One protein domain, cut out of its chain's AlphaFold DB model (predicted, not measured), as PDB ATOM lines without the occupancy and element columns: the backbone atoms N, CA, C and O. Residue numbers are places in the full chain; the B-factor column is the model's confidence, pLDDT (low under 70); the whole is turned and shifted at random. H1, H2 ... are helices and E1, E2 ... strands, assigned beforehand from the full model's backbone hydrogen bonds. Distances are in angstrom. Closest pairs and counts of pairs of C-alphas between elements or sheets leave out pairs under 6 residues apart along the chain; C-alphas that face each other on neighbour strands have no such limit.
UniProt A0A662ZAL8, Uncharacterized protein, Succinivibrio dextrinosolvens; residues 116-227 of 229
ATOM      1  N   VAL A 116     -42.900 -18.031 -34.699       89.88
ATOM      2  CA  VAL A 116     -43.977 -18.037 -33.716       89.88
ATOM      3  C   VAL A 116     -43.790 -19.238 -32.784       89.88
ATOM      4  O   VAL A 116     -43.860 -20.393 -33.231       89.88
ATOM      5  N   PRO A 117     -43.522 -19.001 -31.489       88.19
ATOM      6  CA  PRO A 117     -43.470 -20.053 -30.488       88.19
ATOM      7  C   PRO A 117     -44.833 -20.698 -30.242       88.19
ATOM      8  O   PRO A 117     -45.843 -20.014 -30.115       88.19
ATOM      9  N   LEU A 118     -44.852 -22.019 -30.120       88.00
ATOM     10  CA  LEU A 118     -46.014 -22.794 -29.730       88.00
ATOM     11  C   LEU A 118     -46.293 -22.583 -28.239       88.00
ATOM     12  O   LEU A 118     -45.458 -22.912 -27.391       88.00
ATOM     13  N   CYS A 119     -47.502 -22.127 -27.917       80.44
ATOM     14  CA  CYS A 119     -47.958 -21.875 -26.547       80.44
ATOM     15  C   CYS A 119     -48.310 -23.158 -25.764       80.44
ATOM     16  O   CYS A 119     -49.256 -23.188 -24.982       80.44
ATOM     17  N   VAL A 120     -47.554 -24.240 -25.962       83.50
ATOM     18  CA  VAL A 120     -47.574 -25.420 -25.095       83.50
ATOM     19  C   VAL A 120     -46.178 -26.045 -25.050       83.50
ATOM     20  O   VAL A 120     -45.563 -26.264 -26.097       83.50
ATOM     21  N   PRO A 121     -45.643 -26.362 -23.860       79.00
ATOM     22  CA  PRO A 121     -44.397 -27.096 -23.764       79.00
ATOM     23  C   PRO A 121     -44.612 -28.531 -24.236       79.00
ATOM     24  O   PRO A 121     -45.576 -29.202 -23.847       79.00
ATOM     25  N   LEU A 122     -43.673 -29.038 -25.028       85.62
ATOM     26  CA  LEU A 122     -43.638 -30.457 -25.351       85.62
ATOM     27  C   LEU A 122     -42.895 -31.194 -24.242       85.62
ATOM     28  O   LEU A 122     -41.685 -31.033 -24.078       85.62
ATOM     29  N   ARG A 123     -43.642 -31.972 -23.459       82.50
ATOM     30  CA  ARG A 123     -43.138 -32.823 -22.379       82.50
ATOM     31  C   ARG A 123     -43.882 -34.150 -22.370       82.50
ATOM     32  O   ARG A 123     -44.909 -34.300 -23.027       82.50
ATOM     33  N   GLU A 124     -43.388 -35.091 -21.575       85.56
ATOM     34  CA  GLU A 124     -43.963 -36.433 -21.491       85.56
ATOM     35  C   GLU A 124     -45.451 -36.467 -21.142       85.56
ATOM     36  O   GLU A 124     -46.186 -37.288 -21.678       85.56
ATOM     37  N   SER A 125     -45.884 -35.580 -20.247       87.00
ATOM     38  CA  SER A 125     -47.269 -35.481 -19.785       87.00
ATOM     39  C   SER A 125     -48.145 -34.568 -20.641       87.00
ATOM     40  O   SER A 125     -49.301 -34.335 -20.296       87.00
ATOM     41  N   THR A 126     -47.617 -33.996 -21.728       90.31
ATOM     42  CA  THR A 126     -48.441 -33.220 -22.658       90.31
ATOM     43  C   THR A 126     -49.336 -34.189 -23.417       90.31
ATOM     44  O   THR A 126     -48.839 -35.074 -24.117       90.31
ATOM     45  N   SER A 127     -50.652 -34.020 -23.289       95.00
ATOM     46  CA  SER A 127     -51.601 -34.816 -24.058       95.00
ATOM     47  C   SER A 127     -51.577 -34.426 -25.535       95.00
ATOM     48  O   SER A 127     -51.286 -33.281 -25.898       95.00
ATOM     49  N   VAL A 128     -51.924 -35.377 -26.399       96.31
ATOM     50  CA  VAL A 128     -52.095 -35.144 -27.837       96.31
ATOM     51  C   VAL A 128     -53.132 -34.040 -28.065       96.31
ATOM     52  O   VAL A 128     -52.909 -33.142 -28.869       96.31
ATOM     53  N   GLY A 129     -54.236 -34.040 -27.316       96.88
ATOM     54  CA  GLY A 129     -55.272 -33.011 -27.409       96.88
ATOM     55  C   GLY A 129     -54.767 -31.611 -27.054       96.88
ATOM     56  O   GLY A 129     -55.030 -30.667 -27.796       96.88
ATOM     57  N   ALA A 130     -53.993 -31.468 -25.971       94.19
ATOM     58  CA  ALA A 130     -53.409 -30.181 -25.589       94.19
ATOM     59  C   ALA A 130     -52.455 -29.652 -26.669       94.19
ATOM     60  O   ALA A 130     -52.492 -28.471 -27.005       94.19
ATOM     61  N   PHE A 131     -51.649 -30.538 -27.259       94.44
ATOM     62  CA  PHE A 131     -50.775 -30.206 -28.379       94.44
ATOM     63  C   PHE A 131     -51.542 -29.705 -29.607       94.44
ATOM     64  O   PHE A 131     -51.227 -28.639 -30.135       94.44
ATOM     65  N   LYS A 132     -52.578 -30.439 -30.027       95.50
ATOM     66  CA  LYS A 132     -53.420 -30.076 -31.175       95.50
ATOM     67  C   LYS A 132     -54.122 -28.737 -30.965       95.50
ATOM     68  O   LYS A 132     -54.110 -27.891 -31.854       95.50
ATOM     69  N   ASN A 133     -54.691 -28.532 -29.779       94.31
ATOM     70  CA  ASN A 133     -55.386 -27.294 -29.437       94.31
ATOM     71  C   ASN A 133     -54.433 -26.101 -29.405       94.31
ATOM     72  O   ASN A 133     -54.783 -25.040 -29.912       94.31
ATOM     73  N   ALA A 134     -53.223 -26.274 -28.867       91.44
ATOM     74  CA  ALA A 134     -52.214 -25.225 -28.886       91.44
ATOM     75  C   ALA A 134     -51.765 -24.893 -30.313       91.44
ATOM     76  O   ALA A 134     -51.568 -23.724 -30.624       91.44
ATOM     77  N   PHE A 135     -51.639 -25.887 -31.198       92.62
ATOM     78  CA  PHE A 135     -51.345 -25.649 -32.614       92.62
ATOM     79  C   PHE A 135     -52.437 -24.828 -33.294       92.62
ATOM     80  O   PHE A 135     -52.138 -23.836 -33.959       92.62
ATOM     81  N   LEU A 136     -53.695 -25.206 -33.068       92.81
ATOM     82  CA  LEU A 136     -54.841 -24.485 -33.603       92.81
ATOM     83  C   LEU A 136     -54.905 -23.057 -33.053       92.81
ATOM     84  O   LEU A 136     -55.073 -22.124 -33.828       92.81
ATOM     85  N   SER A 137     -54.733 -22.857 -31.743       91.00
ATOM     86  CA  SER A 137     -54.819 -21.515 -31.156       91.00
ATOM     87  C   SER A 137     -53.623 -20.630 -31.508       91.00
ATOM     88  O   SER A 137     -53.780 -19.418 -31.589       91.00
ATOM     89  N   THR A 138     -52.432 -21.211 -31.676       88.88
ATOM     90  CA  THR A 138     -51.198 -20.459 -31.955       88.88
ATOM     91  C   THR A 138     -51.082 -20.117 -33.437       88.88
ATOM     92  O   THR A 138     -50.720 -18.998 -33.785       88.88
ATOM     93  N   TYR A 139     -51.366 -21.081 -34.314       90.69
ATOM     94  CA  TYR A 139     -51.089 -20.967 -35.747       90.69
ATOM     95  C   TYR A 139     -52.349 -20.956 -36.616       90.69
ATOM     96  O   TYR A 139     -52.231 -20.857 -37.830       90.69
ATOM     97  N   GLY A 140     -53.541 -21.139 -36.045       91.25
ATOM     98  CA  GLY A 140     -54.771 -21.343 -36.820       91.25
ATOM     99  C   GLY A 140     -54.815 -22.678 -37.575       91.25
ATOM    100  O   GLY A 140     -55.754 -22.928 -38.318       91.25
ATOM    101  N   ALA A 141     -53.825 -23.556 -37.386       92.81
ATOM    102  CA  ALA A 141     -53.669 -24.776 -38.172       92.81
ATOM    103  C   ALA A 141     -54.110 -26.019 -37.388       92.81
ATOM    104  O   ALA A 141     -53.661 -26.260 -36.264       92.81
ATOM    105  N   LYS A 142     -54.952 -26.855 -38.009       95.12
ATOM    106  CA  LYS A 142     -55.311 -28.172 -37.468       95.12
ATOM    107  C   LYS A 142     -54.176 -29.156 -37.753       95.12
ATOM    108  O   LYS A 142     -53.722 -29.302 -38.888       95.12
ATOM    109  N   VAL A 143     -53.733 -29.841 -36.706       95.38
ATOM    110  CA  VAL A 143     -52.679 -30.854 -36.774       95.38
ATOM    111  C   VAL A 143     -53.173 -32.148 -36.137       95.38
ATOM    112  O   VAL A 143     -53.957 -32.125 -35.189       95.38
ATOM    113  N   GLU A 144     -52.699 -33.274 -36.643       96.31
ATOM    114  CA  GLU A 144     -52.852 -34.602 -36.069       96.31
ATOM    115  C   GLU A 144     -51.481 -35.184 -35.727       96.31
ATOM    116  O   GLU A 144     -50.458 -34.813 -36.305       96.31
ATOM    117  N   VAL A 145     -51.457 -36.108 -34.768       96.31
ATOM    118  CA  VAL A 145     -50.242 -36.832 -34.376       96.31
ATOM    119  C   VAL A 145     -50.432 -38.292 -34.736       96.31
ATOM    120  O   VAL A 145     -51.442 -38.891 -34.382       96.31
ATOM    121  N   TYR A 146     -49.478 -38.880 -35.439       96.50
ATOM    122  CA  TYR A 146     -49.507 -40.293 -35.783       96.50
ATOM    123  C   TYR A 146     -49.197 -41.184 -34.580       96.50
ATOM    124  O   TYR A 146     -48.344 -40.864 -33.751       96.50
ATOM    125  N   LYS A 147     -49.840 -42.355 -34.528       95.00
ATOM    126  CA  LYS A 147     -49.450 -43.425 -33.605       95.00
ATOM    127  C   LYS A 147     -48.127 -44.056 -34.039       95.00
ATOM    128  O   LYS A 147     -47.790 -44.112 -35.230       95.00
ATOM    129  N   LEU A 148     -47.411 -44.613 -33.068       93.06
ATOM    130  CA  LEU A 148     -46.351 -45.568 -33.363       93.06
ATOM    131  C   LEU A 148     -46.976 -46.899 -33.805       93.06
ATOM    132  O   LEU A 148     -48.000 -47.337 -33.285       93.06
ATOM    133  N   SER A 149     -46.348 -47.538 -34.782       90.00
ATOM    134  CA  SER A 149     -46.611 -48.922 -35.166       90.00
ATOM    135  C   SER A 149     -46.164 -49.895 -34.069       90.00
ATOM    136  O   SER A 149     -45.450 -49.517 -33.138       90.00
ATOM    137  N   GLY A 150     -46.502 -51.181 -34.216       85.56
ATOM    138  CA  GLY A 150     -46.067 -52.235 -33.288       85.56
ATOM    139  C   GLY A 150     -44.543 -52.379 -33.149       85.56
ATOM    140  O   GLY A 150     -44.076 -52.939 -32.166       85.56
ATOM    141  N   THR A 151     -43.760 -51.836 -34.088       87.75
ATOM    142  CA  THR A 151     -42.288 -51.799 -34.023       87.75
ATOM    143  C   THR A 151     -41.742 -50.524 -33.366       87.75
ATOM    144  O   THR A 151     -40.539 -50.273 -33.426       87.75
ATOM    145  N   GLY A 152     -42.602 -49.667 -32.808       87.81
ATOM    146  CA  GLY A 152     -42.204 -48.406 -32.172       87.81
ATOM    147  C   GLY A 152     -41.761 -47.308 -33.147       87.81
ATOM    148  O   GLY A 152     -41.120 -46.343 -32.734       87.81
ATOM    149  N   LYS A 153     -42.070 -47.446 -34.443       91.06
ATOM    150  CA  LYS A 153     -41.792 -46.433 -35.480       91.06
ATOM    151  C   LYS A 153     -43.063 -45.699 -35.875       91.06
ATOM    152  O   LYS A 153     -44.124 -46.318 -35.873       91.06
ATOM    153  N   ILE A 154     -42.963 -44.422 -36.239       91.38
ATOM    154  CA  ILE A 154     -44.095 -43.616 -36.713       91.38
ATOM    155  C   ILE A 154     -44.776 -44.359 -37.858       91.38
ATOM    156  O   ILE A 154     -44.155 -44.642 -38.884       91.38
ATOM    157  N   SER A 155     -46.060 -44.657 -37.675       84.75
ATOM    158  CA  SER A 155     -46.916 -45.064 -38.782       84.75
ATOM    159  C   SER A 155     -47.361 -43.795 -39.510       84.75
ATOM    160  O   SER A 155     -47.993 -42.949 -38.899       84.75
ATOM    161  N   SER A 156     -46.995 -43.603 -40.778       82.56
ATOM    162  CA  SER A 156     -47.438 -42.450 -41.585       82.56
ATOM    163  C   SER A 156     -47.991 -42.904 -42.934       82.56
ATOM    164  O   SER A 156     -47.642 -43.984 -43.412       82.56
ATOM    165  N   GLY A 157     -48.817 -42.072 -43.572       75.88
ATOM    166  CA  GLY A 157     -49.436 -42.362 -44.870       75.88
ATOM    167  C   GLY A 157     -50.893 -42.823 -44.773       75.88
ATOM    168  O   GLY A 157     -51.504 -42.780 -43.710       75.88
ATOM    169  N   ARG A 158     -51.457 -43.269 -45.903       74.62
ATOM    170  CA  ARG A 158     -52.911 -43.470 -46.098       74.62
ATOM    171  C   ARG A 158     -53.598 -44.376 -45.067       74.62
ATOM    172  O   ARG A 158     -54.778 -44.201 -44.801       74.62
ATOM    173  N   TRP A 159     -52.875 -45.348 -44.519       77.50
ATOM    174  CA  TRP A 159     -53.412 -46.341 -43.578       77.50
ATOM    175  C   TRP A 159     -52.954 -46.114 -42.137       77.50
ATOM    176  O   TRP A 159     -53.232 -46.932 -41.262       77.50
ATOM    177  N   ALA A 160     -52.211 -45.037 -41.887       87.88
ATOM    178  CA  ALA A 160     -51.732 -44.723 -40.559       87.88
ATOM    179  C   ALA A 160     -52.857 -44.159 -39.691       87.88
ATOM    180  O   ALA A 160     -53.655 -43.333 -40.128       87.88
ATOM    181  N   ALA A 161     -52.896 -44.603 -38.437       91.81
ATOM    182  CA  ALA A 161     -53.868 -44.130 -37.470       91.81
ATOM    183  C   ALA A 161     -53.310 -42.938 -36.688       91.81
ATOM    184  O   ALA A 161     -52.159 -42.951 -36.238       91.81
ATOM    185  N   PHE A 162     -54.157 -41.939 -36.461       95.62
ATOM    186  CA  PHE A 162     -53.847 -40.840 -35.555       95.62
ATOM    187  C   PHE A 162     -54.019 -41.252 -34.091       95.62
ATOM    188  O   PHE A 162     -54.771 -42.175 -33.754       95.62
ATOM    189  N   ALA A 163     -53.261 -40.591 -33.225       95.62
ATOM    190  CA  ALA A 163     -53.246 -40.792 -31.793       95.62
ATOM    191  C   ALA A 163     -54.536 -40.279 -31.145       95.62
ATOM    192  O   ALA A 163     -55.159 -39.328 -31.615       95.62
ATOM    193  N   ASP A 164     -54.931 -40.927 -30.050       95.56
ATOM    194  CA  ASP A 164     -56.077 -40.488 -29.260       95.56
ATOM    195  C   ASP A 164     -55.743 -39.146 -28.578       95.56
ATOM    196  O   ASP A 164     -54.698 -39.063 -27.925       95.56
ATOM    197  N   PRO A 165     -56.591 -38.103 -28.685       96.19
ATOM    198  CA  PRO A 165     -56.398 -36.838 -27.978       96.19
ATOM    199  C   PRO A 165     -56.203 -36.967 -26.457       96.19
ATOM    200  O   PRO A 165     -55.536 -36.114 -25.868       96.19
ATOM    201  N   ALA A 166     -56.759 -38.004 -25.824       95.81
ATOM    202  CA  ALA A 166     -56.584 -38.277 -24.398       95.81
ATOM    203  C   ALA A 166     -55.229 -38.933 -24.061       95.81
ATOM    204  O   ALA A 166     -54.824 -38.937 -22.899       95.81
ATOM    205  N   GLY A 167     -54.520 -39.474 -25.058       95.25
ATOM    206  CA  GLY A 167     -53.191 -40.062 -24.896       95.25
ATOM    207  C   GLY A 167     -52.090 -39.015 -24.717       95.25
ATOM    208  O   GLY A 167     -52.274 -37.832 -25.015       95.25
ATOM    209  N   ASN A 168     -50.914 -39.449 -24.257       94.62
ATOM    210  CA  ASN A 168     -49.752 -38.576 -24.087       94.62
ATOM    211  C   ASN A 168     -48.858 -38.570 -25.333       94.62
ATOM    212  O   ASN A 168     -48.675 -39.590 -25.996       94.62
ATOM    213  N   LEU A 169     -48.213 -37.433 -25.614       93.00
ATOM    214  CA  LEU A 169     -47.272 -37.311 -26.731       93.00
ATOM    215  C   LEU A 169     -46.084 -38.278 -26.618       93.00
ATOM    216  O   LEU A 169     -45.541 -38.694 -27.641       93.00
ATOM    217  N   LYS A 170     -45.672 -38.652 -25.397       91.88
ATOM    218  CA  LYS A 170     -44.558 -39.593 -25.196       91.88
ATOM    219  C   LYS A 170     -44.823 -40.958 -25.830       91.88
ATOM    220  O   LYS A 170     -43.900 -41.555 -26.370       91.88
ATOM    221  N   ASP A 171     -46.082 -41.391 -25.836       92.06
ATOM    222  CA  ASP A 171     -46.505 -42.681 -26.387       92.06
ATOM    223  C   ASP A 171     -46.533 -42.656 -27.931       92.06
ATOM    224  O   ASP A 171     -46.655 -43.689 -28.586       92.06
ATOM    225  N   CYS A 172     -46.382 -41.465 -28.519       93.25
ATOM    226  CA  CYS A 172     -46.309 -41.220 -29.959       93.25
ATOM    227  C   CYS A 172     -44.885 -40.857 -30.427       93.25
ATOM    228  O   CYS A 172     -44.688 -40.533 -31.598       93.25
ATOM    229  N   SER A 173     -43.896 -40.856 -29.522       93.44
ATOM    230  CA  SER A 173     -42.532 -40.384 -29.782       93.44
ATOM    231  C   SER A 173     -41.568 -41.541 -30.061       93.44
ATOM    232  O   SER A 173     -41.315 -42.371 -29.187       93.44
ATOM    233  N   GLU A 174     -40.976 -41.581 -31.261       92.31
ATOM    234  CA  GLU A 174     -39.927 -42.555 -31.597       92.31
ATOM    235  C   GLU A 174     -38.736 -42.444 -30.633       92.31
ATOM    236  O   GLU A 174     -38.268 -41.347 -30.304       92.31
ATOM    237  N   ASP A 175     -38.205 -43.603 -30.235       85.06
ATOM    238  CA  ASP A 175     -36.953 -43.757 -29.485       85.06
ATOM    239  C   ASP A 175     -36.894 -42.946 -28.163       85.06
ATOM    240  O   ASP A 175     -35.812 -42.610 -27.660       85.06
ATOM    241  N   GLY A 176     -38.061 -42.589 -27.607       76.88
ATOM    242  CA  GLY A 176     -38.181 -41.789 -26.386       76.88
ATOM    243  C   GLY A 176     -37.577 -40.386 -26.511       76.88
ATOM    244  O   GLY A 176     -37.112 -39.820 -25.520       76.88
ATOM    245  N   LYS A 177     -37.521 -39.807 -27.719       84.69
ATOM    246  CA  LYS A 177     -36.916 -38.480 -27.940       84.69
ATOM    247  C   LYS A 177     -37.603 -37.375 -27.144       84.69
ATOM    248  O   LYS A 177     -36.925 -36.450 -26.700       84.69
ATOM    249  N   LEU A 178     -38.915 -37.483 -26.945       82.94
ATOM    250  CA  LEU A 178     -39.676 -36.523 -26.155       82.94
ATOM    251  C   LEU A 178     -39.349 -36.606 -24.656       82.94
ATOM    252  O   LEU A 178     -39.234 -35.574 -24.010       82.94
ATOM    253  N   ALA A 179     -39.103 -37.806 -24.122       62.16
ATOM    254  CA  ALA A 179     -38.676 -37.999 -22.729       62.16
ATOM    255  C   ALA A 179     -37.358 -37.276 -22.408       62.16
ATOM    256  O   ALA A 179     -37.117 -36.809 -21.300       62.16
ATOM    257  N   LYS A 180     -36.497 -37.138 -23.419       62.03
ATOM    258  CA  LYS A 180     -35.180 -36.503 -23.300       62.03
ATOM    259  C   LYS A 180     -35.216 -34.989 -23.517       62.03
ATOM    260  O   LYS A 180     -34.175 -34.345 -23.392       62.03
ATOM    261  N   LYS A 181     -36.363 -34.415 -23.896       63.34
ATOM    262  CA  LYS A 181     -36.479 -33.005 -24.285       63.34
ATOM    263  C   LYS A 181     -37.704 -32.356 -23.657       63.34
ATOM    264  O   LYS A 181     -38.831 -32.659 -24.019       63.34
ATOM    265  N   TYR A 182     -37.453 -31.367 -22.809       63.16
ATOM    266  CA  TYR A 182     -38.453 -30.389 -22.395       63.16
ATOM    267  C   TYR A 182     -38.203 -29.119 -23.198       63.16
ATOM    268  O   TYR A 182     -37.114 -28.547 -23.111       63.16
ATOM    269  N   GLY A 183     -39.159 -28.694 -24.019       67.88
ATOM    270  CA  GLY A 183     -38.908 -27.560 -24.903       67.88
ATOM    271  C   GLY A 183     -40.148 -26.794 -25.320       67.88
ATOM    272  O   GLY A 183     -41.200 -27.376 -25.586       67.88
ATOM    273  N   ILE A 184     -39.968 -25.480 -25.410       77.50
ATOM    274  CA  ILE A 184     -40.799 -24.598 -26.222       77.50
ATOM    275  C   ILE A 184     -40.444 -24.900 -27.680       77.50
ATOM    276  O   ILE A 184     -39.264 -25.001 -28.027       77.50
ATOM    277  N   VAL A 185     -41.454 -25.105 -28.517       84.75
ATOM    278  CA  VAL A 185     -41.265 -25.223 -29.966       84.75
ATOM    279  C   VAL A 185     -41.410 -23.836 -30.548       84.75
ATOM    280  O   VAL A 185     -42.366 -23.152 -30.217       84.75
ATOM    281  N   ALA A 186     -40.512 -23.444 -31.439       88.25
ATOM    282  CA  ALA A 186     -40.689 -22.265 -32.268       88.25
ATOM    283  C   ALA A 186     -40.703 -22.689 -33.727       88.25
ATOM    284  O   ALA A 186     -39.828 -23.441 -34.164       88.25
ATOM    285  N   LEU A 187     -41.725 -22.253 -34.462       91.44
ATOM    286  CA  LEU A 187     -41.879 -22.575 -35.874       91.44
ATOM    287  C   LEU A 187     -41.810 -21.306 -36.694       91.44
ATOM    288  O   LEU A 187     -42.440 -20.302 -36.367       91.44
ATOM    289  N   LYS A 188     -41.070 -21.389 -37.792       92.75
ATOM    290  CA  LYS A 188     -41.054 -20.347 -38.796       92.75
ATOM    291  C   LYS A 188     -42.268 -20.536 -39.705       92.75
ATOM    292  O   LYS A 188     -42.322 -21.497 -40.467       92.75
ATOM    293  N   VAL A 189     -43.262 -19.653 -39.621       93.06
ATOM    294  CA  VAL A 189     -44.561 -19.826 -40.300       93.06
ATOM    295  C   VAL A 189     -44.455 -19.758 -41.826       93.06
ATOM    296  O   VAL A 189     -45.343 -20.218 -42.539       93.06
ATOM    297  N   THR A 190     -43.347 -19.219 -42.335       93.62
ATOM    298  CA  THR A 190     -43.019 -19.144 -43.762       93.62
ATOM    299  C   THR A 190     -42.342 -20.410 -44.301       93.62
ATOM    300  O   THR A 190     -42.111 -20.503 -45.511       93.62
ATOM    301  N   GLU A 191     -42.014 -21.384 -43.443       93.75
ATOM    302  CA  GLU A 191     -41.447 -22.662 -43.873       93.75
ATOM    303  C   GLU A 191     -42.510 -23.608 -44.450       93.75
ATOM    304  O   GLU A 191     -43.640 -23.643 -43.952       93.75
ATOM    305  N   PRO A 192     -42.142 -24.418 -45.463       96.44
ATOM    306  CA  PRO A 192     -42.988 -25.499 -45.949       96.44
ATOM    307  C   PRO A 192     -43.327 -26.508 -44.850       96.44
ATOM    308  O   PRO A 192     -42.469 -26.860 -44.029       96.44
ATOM    309  N   LEU A 193     -44.547 -27.045 -44.884       96.31
ATOM    310  CA  LEU A 193     -45.014 -28.038 -43.917       96.31
ATOM    311  C   LEU A 193     -44.123 -29.285 -43.901       96.31
ATOM    312  O   LEU A 193     -43.843 -29.804 -42.823       96.31
ATOM    313  N   SER A 194     -43.588 -29.716 -45.050       96.50
ATOM    314  CA  SER A 194     -42.607 -30.815 -45.127       96.50
ATOM    315  C   SER A 194     -41.397 -30.614 -44.206       96.50
ATOM    316  O   SER A 194     -40.979 -31.545 -43.509       96.50
ATOM    317  N   LYS A 195     -40.846 -29.392 -44.141       96.50
ATOM    318  CA  LYS A 195     -39.719 -29.067 -43.251       96.50
ATOM    319  C   LYS A 195     -40.134 -29.101 -41.787       96.50
ATOM    320  O   LYS A 195     -39.399 -29.645 -40.961       96.50
ATOM    321  N   ILE A 196     -41.321 -28.583 -41.476       95.00
ATOM    322  CA  ILE A 196     -41.873 -28.602 -40.119       95.00
ATOM    323  C   ILE A 196     -42.071 -30.051 -39.657       95.00
ATOM    324  O   ILE A 196     -41.523 -30.439 -38.622       95.00
ATOM    325  N   LYS A 197     -42.750 -30.890 -40.452       95.69
ATOM    326  CA  LYS A 197     -42.945 -32.326 -40.181       95.69
ATOM    327  C   LYS A 197     -41.616 -33.048 -39.948       95.69
ATOM    328  O   LYS A 197     -41.456 -33.773 -38.961       95.69
ATOM    329  N   ALA A 198     -40.630 -32.811 -40.817       95.19
ATOM    330  CA  ALA A 198     -39.299 -33.395 -40.687       95.19
ATOM    331  C   ALA A 198     -38.596 -32.960 -39.391       95.19
ATOM    332  O   ALA A 198     -37.981 -33.792 -38.717       95.19
ATOM    333  N   ASN A 199     -38.715 -31.686 -39.002       92.31
ATOM    334  CA  ASN A 199     -38.171 -31.190 -37.742       92.31
ATOM    335  C   ASN A 199     -38.840 -31.863 -36.535       92.31
ATOM    336  O   ASN A 199     -38.134 -32.321 -35.636       92.31
ATOM    337  N   PHE A 200     -40.169 -32.008 -36.529       93.31
ATOM    338  CA  PHE A 200     -40.880 -32.701 -35.448       93.31
ATOM    339  C   PHE A 200     -40.404 -34.141 -35.267       93.31
ATOM    340  O   PHE A 200     -40.066 -34.556 -34.151       93.31
ATOM    341  N   ARG A 201     -40.269 -34.878 -36.370       93.12
ATOM    342  CA  ARG A 201     -39.763 -36.252 -36.341       93.12
ATOM    343  C   ARG A 201     -38.311 -36.318 -35.879       93.12
ATOM    344  O   ARG A 201     -37.954 -37.119 -35.011       93.12
ATOM    345  N   LYS A 202     -37.446 -35.469 -36.435       91.12
ATOM    346  CA  LYS A 202     -36.018 -35.457 -36.098       91.12
ATOM    347  C   LYS A 202     -35.807 -35.107 -34.627       91.12
ATOM    348  O   LYS A 202     -35.090 -35.828 -33.930       91.12
ATOM    349  N   THR A 203     -36.444 -34.032 -34.176       88.69
ATOM    350  CA  THR A 203     -36.188 -33.385 -32.889       88.69
ATOM    351  C   THR A 203     -36.948 -34.050 -31.754       88.69
ATOM    352  O   THR A 203     -36.324 -34.316 -30.727       88.69
ATOM    353  N   TYR A 204     -38.233 -34.355 -31.940       90.75
ATOM    354  CA  TYR A 204     -39.124 -34.857 -30.886       90.75
ATOM    355  C   TYR A 204     -39.584 -36.299 -31.117       90.75
ATOM    356  O   TYR A 204     -40.258 -36.865 -30.262       90.75
ATOM    357  N   GLY A 205     -39.228 -36.913 -32.250       92.38
ATOM    358  CA  GLY A 205     -39.704 -38.255 -32.595       92.38
ATOM    359  C   GLY A 205     -41.195 -38.297 -32.911       92.38
ATOM    360  O   GLY A 205     -41.772 -39.372 -32.877       92.38
ATOM    361  N   LEU A 206     -41.824 -37.150 -33.180       94.00
ATOM    362  CA  LEU A 206     -43.260 -37.058 -33.428       94.00
ATOM    363  C   LEU A 206     -43.537 -37.037 -34.931       94.00
ATOM    364  O   LEU A 206     -42.969 -36.222 -35.659       94.00
ATOM    365  N   GLY A 207     -44.428 -37.913 -35.386       95.44
ATOM    366  CA  GLY A 207     -45.025 -37.820 -36.714       95.44
ATOM    367  C   GLY A 207     -46.241 -36.913 -36.642       95.44
ATOM    368  O   GLY A 207     -47.216 -37.281 -35.996       95.44
ATOM    369  N   VAL A 208     -46.180 -35.744 -37.274       95.56
ATOM    370  CA  VAL A 208     -47.301 -34.796 -37.315       95.56
ATOM    371  C   VAL A 208     -47.847 -34.682 -38.731       95.56
ATOM    372  O   VAL A 208     -47.086 -34.754 -39.696       95.56
ATOM    373  N   GLU A 209     -49.155 -34.501 -38.843       96.25
ATOM    374  CA  GLU A 209     -49.867 -34.344 -40.109       96.25
ATOM    375  C   GLU A 209     -50.743 -33.097 -40.049       96.25
ATOM    376  O   GLU A 209     -51.452 -32.893 -39.068       96.25
ATOM    377  N   PHE A 210     -50.685 -32.251 -41.070       95.38
ATOM    378  CA  PHE A 210     -51.521 -31.054 -41.129       95.38
ATOM    379  C   PHE A 210     -52.781 -31.399 -41.907       95.38
ATOM    380  O   PHE A 210     -52.699 -32.010 -42.972       95.38
ATOM    381  N   ILE A 211     -53.941 -31.025 -41.379       93.75
ATOM    382  CA  ILE A 211     -55.225 -31.423 -41.958       93.75
ATOM    383  C   ILE A 211     -56.107 -30.212 -42.247       93.75
ATOM    384  O   ILE A 211     -56.110 -29.229 -41.506       93.75
ATOM    385  N   ALA A 212     -56.878 -30.296 -43.325       91.38
ATOM    386  CA  ALA A 212     -57.920 -29.331 -43.645       91.38
ATOM    387  C   ALA A 212     -59.190 -29.584 -42.806       91.38
ATOM    388  O   ALA A 212     -59.285 -30.534 -42.024       91.38
ATOM    389  N   GLU A 213     -60.208 -28.734 -42.964       86.31
ATOM    390  CA  GLU A 213     -61.482 -28.866 -42.240       86.31
ATOM    391  C   GLU A 213     -62.211 -30.184 -42.507       86.31
ATOM    392  O   GLU A 213     -62.823 -30.753 -41.603       86.31
ATOM    393  N   ASN A 214     -62.090 -30.696 -43.730       87.75
ATOM    394  CA  ASN A 214     -62.623 -31.989 -44.146       87.75
ATOM    395  C   ASN A 214     -61.805 -33.186 -43.619       87.75
ATOM    396  O   ASN A 214     -62.122 -34.318 -43.968       87.75
ATOM    397  N   LYS A 215     -60.796 -32.941 -42.769       85.44
ATOM    398  CA  LYS A 215     -59.880 -33.927 -42.169       85.44
ATOM    399  C   LYS A 215     -58.932 -34.618 -43.152       85.44
ATOM    400  O   LYS A 215     -58.265 -35.575 -42.767       85.44
ATOM    401  N   GLU A 216     -58.833 -34.123 -44.381       89.88
ATOM    402  CA  GLU A 216     -57.850 -34.617 -45.342       89.88
ATOM    403  C   GLU A 216     -56.479 -33.965 -45.102       89.88
ATOM    404  O   GLU A 216     -56.424 -32.780 -44.745       89.88
ATOM    405  N   PRO A 217     -55.369 -34.700 -45.308       92.31
ATOM    406  CA  PRO A 217     -54.030 -34.128 -45.297       92.31
ATOM    407  C   PRO A 217     -53.892 -32.983 -46.303       92.31
ATOM    408  O   PRO A 217     -54.377 -33.066 -47.434       92.31
ATOM    409  N   VAL A 218     -53.200 -31.921 -45.903       94.00
ATOM    410  CA  VAL A 218     -52.876 -30.804 -46.801       94.00
ATOM    411  C   VAL A 218     -51.538 -31.031 -47.503       94.00
ATOM    412  O   VAL A 218     -50.712 -31.826 -47.057       94.00
ATOM    413  N   SER A 219     -51.312 -30.320 -48.612       94.62
ATOM    414  CA  SER A 219     -50.057 -30.431 -49.362       94.62
ATOM    415  C   SER A 219     -48.852 -29.989 -48.528       94.62
ATOM    416  O   SER A 219     -48.859 -28.925 -47.911       94.62
ATOM    417  N   ASP A 220     -47.790 -30.787 -48.590       94.44
ATOM    418  CA  ASP A 220     -46.510 -30.573 -47.910       94.44
ATOM    419  C   ASP A 220     -45.736 -29.333 -48.390       94.44
ATOM    420  O   ASP A 220     -44.831 -28.861 -47.686       94.44
ATOM    421  N   ASP A 221     -46.092 -28.814 -49.568       95.94
ATOM    422  CA  ASP A 221     -45.502 -27.616 -50.176       95.94
ATOM    423  C   ASP A 221     -46.127 -26.313 -49.664       95.94
ATOM    424  O   ASP A 221     -45.547 -25.239 -49.846       95.94
ATOM    425  N   LEU A 222     -47.296 -26.390 -49.015       96.06
ATOM    426  CA  LEU A 222     -47.894 -25.231 -48.354       96.06
ATOM    427  C   LEU A 222     -47.001 -24.759 -47.208       96.06
ATOM    428  O   LEU A 222     -46.197 -25.520 -46.667       96.06
ATOM    429  N   LYS A 223     -47.151 -23.496 -46.818       95.69
ATOM    430  CA  LYS A 223     -46.524 -22.947 -45.616       95.69
ATOM    431  C   LYS A 223     -47.515 -22.971 -44.465       95.69
ATOM    432  O   LYS A 223     -48.727 -22.940 -44.671       95.69
ATOM    433  N   LEU A 224     -47.011 -22.958 -43.236       92.44
ATOM    434  CA  LEU A 224     -47.876 -22.900 -42.054       92.44
ATOM    435  C   LEU A 224     -48.759 -21.640 -42.044       92.44
ATOM    436  O   LEU A 224     -49.934 -21.727 -41.706       92.44
ATOM    437  N   ALA A 225     -48.224 -20.502 -42.494       92.06
ATOM    438  CA  ALA A 225     -48.979 -19.258 -42.657       92.06
ATOM    439  C   ALA A 225     -50.111 -19.347 -43.700       92.06
ATOM    440  O   ALA A 225     -51.037 -18.543 -43.663       92.06
ATOM    441  N   ASP A 226     -50.068 -20.311 -44.627       92.44
ATOM    442  CA  ASP A 226     -51.135 -20.493 -45.617       92.44
ATOM    443  C   ASP A 226     -52.351 -21.226 -45.023       92.44
ATOM    444  O   ASP A 226     -53.447 -21.149 -45.581       92.44
ATOM    445  N   LEU A 227     -52.161 -21.924 -43.894       87.31
ATOM    446  CA  LEU A 227     -53.202 -22.690 -43.203       87.31
ATOM    447  C   LEU A 227     -54.005 -21.863 -42.194       87.31
ATOM    448  O   LEU A 227     -55.046 -22.324 -41.740       87.31
TER     449      LEU A 227
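Overview. This is residues 116 to 227 of the 229 residues of an uncharacterized protein of Succinivibrio dextrinosolvens (UniProt A0A662ZAL8). Little regular structure: a short ribbon of two antiparallel strands, E1 and E3, lies near the middle, with helix H1 beside E1, helix H3 beside E3, and long loops around. The 112 printed residues, 37 of them in named elements, run H1 E1 H2 E2 H3 E3, class mixed. The whole is compact, radius of gyration of the C-alphas 12.7 A, spans 33 by 30 by 23 A.

Arrangement. E1, residues 143 to 145, and E3, residues 208 to 210, are antiparallel neighbours; N 144 and O 209 are 2.8 A apart, within hydrogen-bond range. The closest C-alphas of E1 and H1, residues 128 to 139, are Val 143 and Lys 132, 5.7 A apart. Those of E3 and H3, residues 193 to 204, are Val 208 and Lys 197, 5.8 A apart. H1 and H3 are apart; in both, every O i to N i+4 pair is within hydrogen-bond range. H2, residues 169 to 172, is close to H1 but not clearly touching, C-alphas 169 and 128 being closest at 5.4 A. E2, residues 186 to 188, pairs with no named strand.

Along the chain. H1 runs 16.3 A from C-alpha 128 at (-52.095, -35.144, -27.837); H3 runs 15.8 A from its first to its last C-alpha; E3 ends at C-alpha 210 at (-51.521, -31.054, -41.129).

Size, cuts and confidence. The printed part has no cut. Links E1 to H2 and H2 to E2 are long. Residues 179 to 183 have pLDDT under 70.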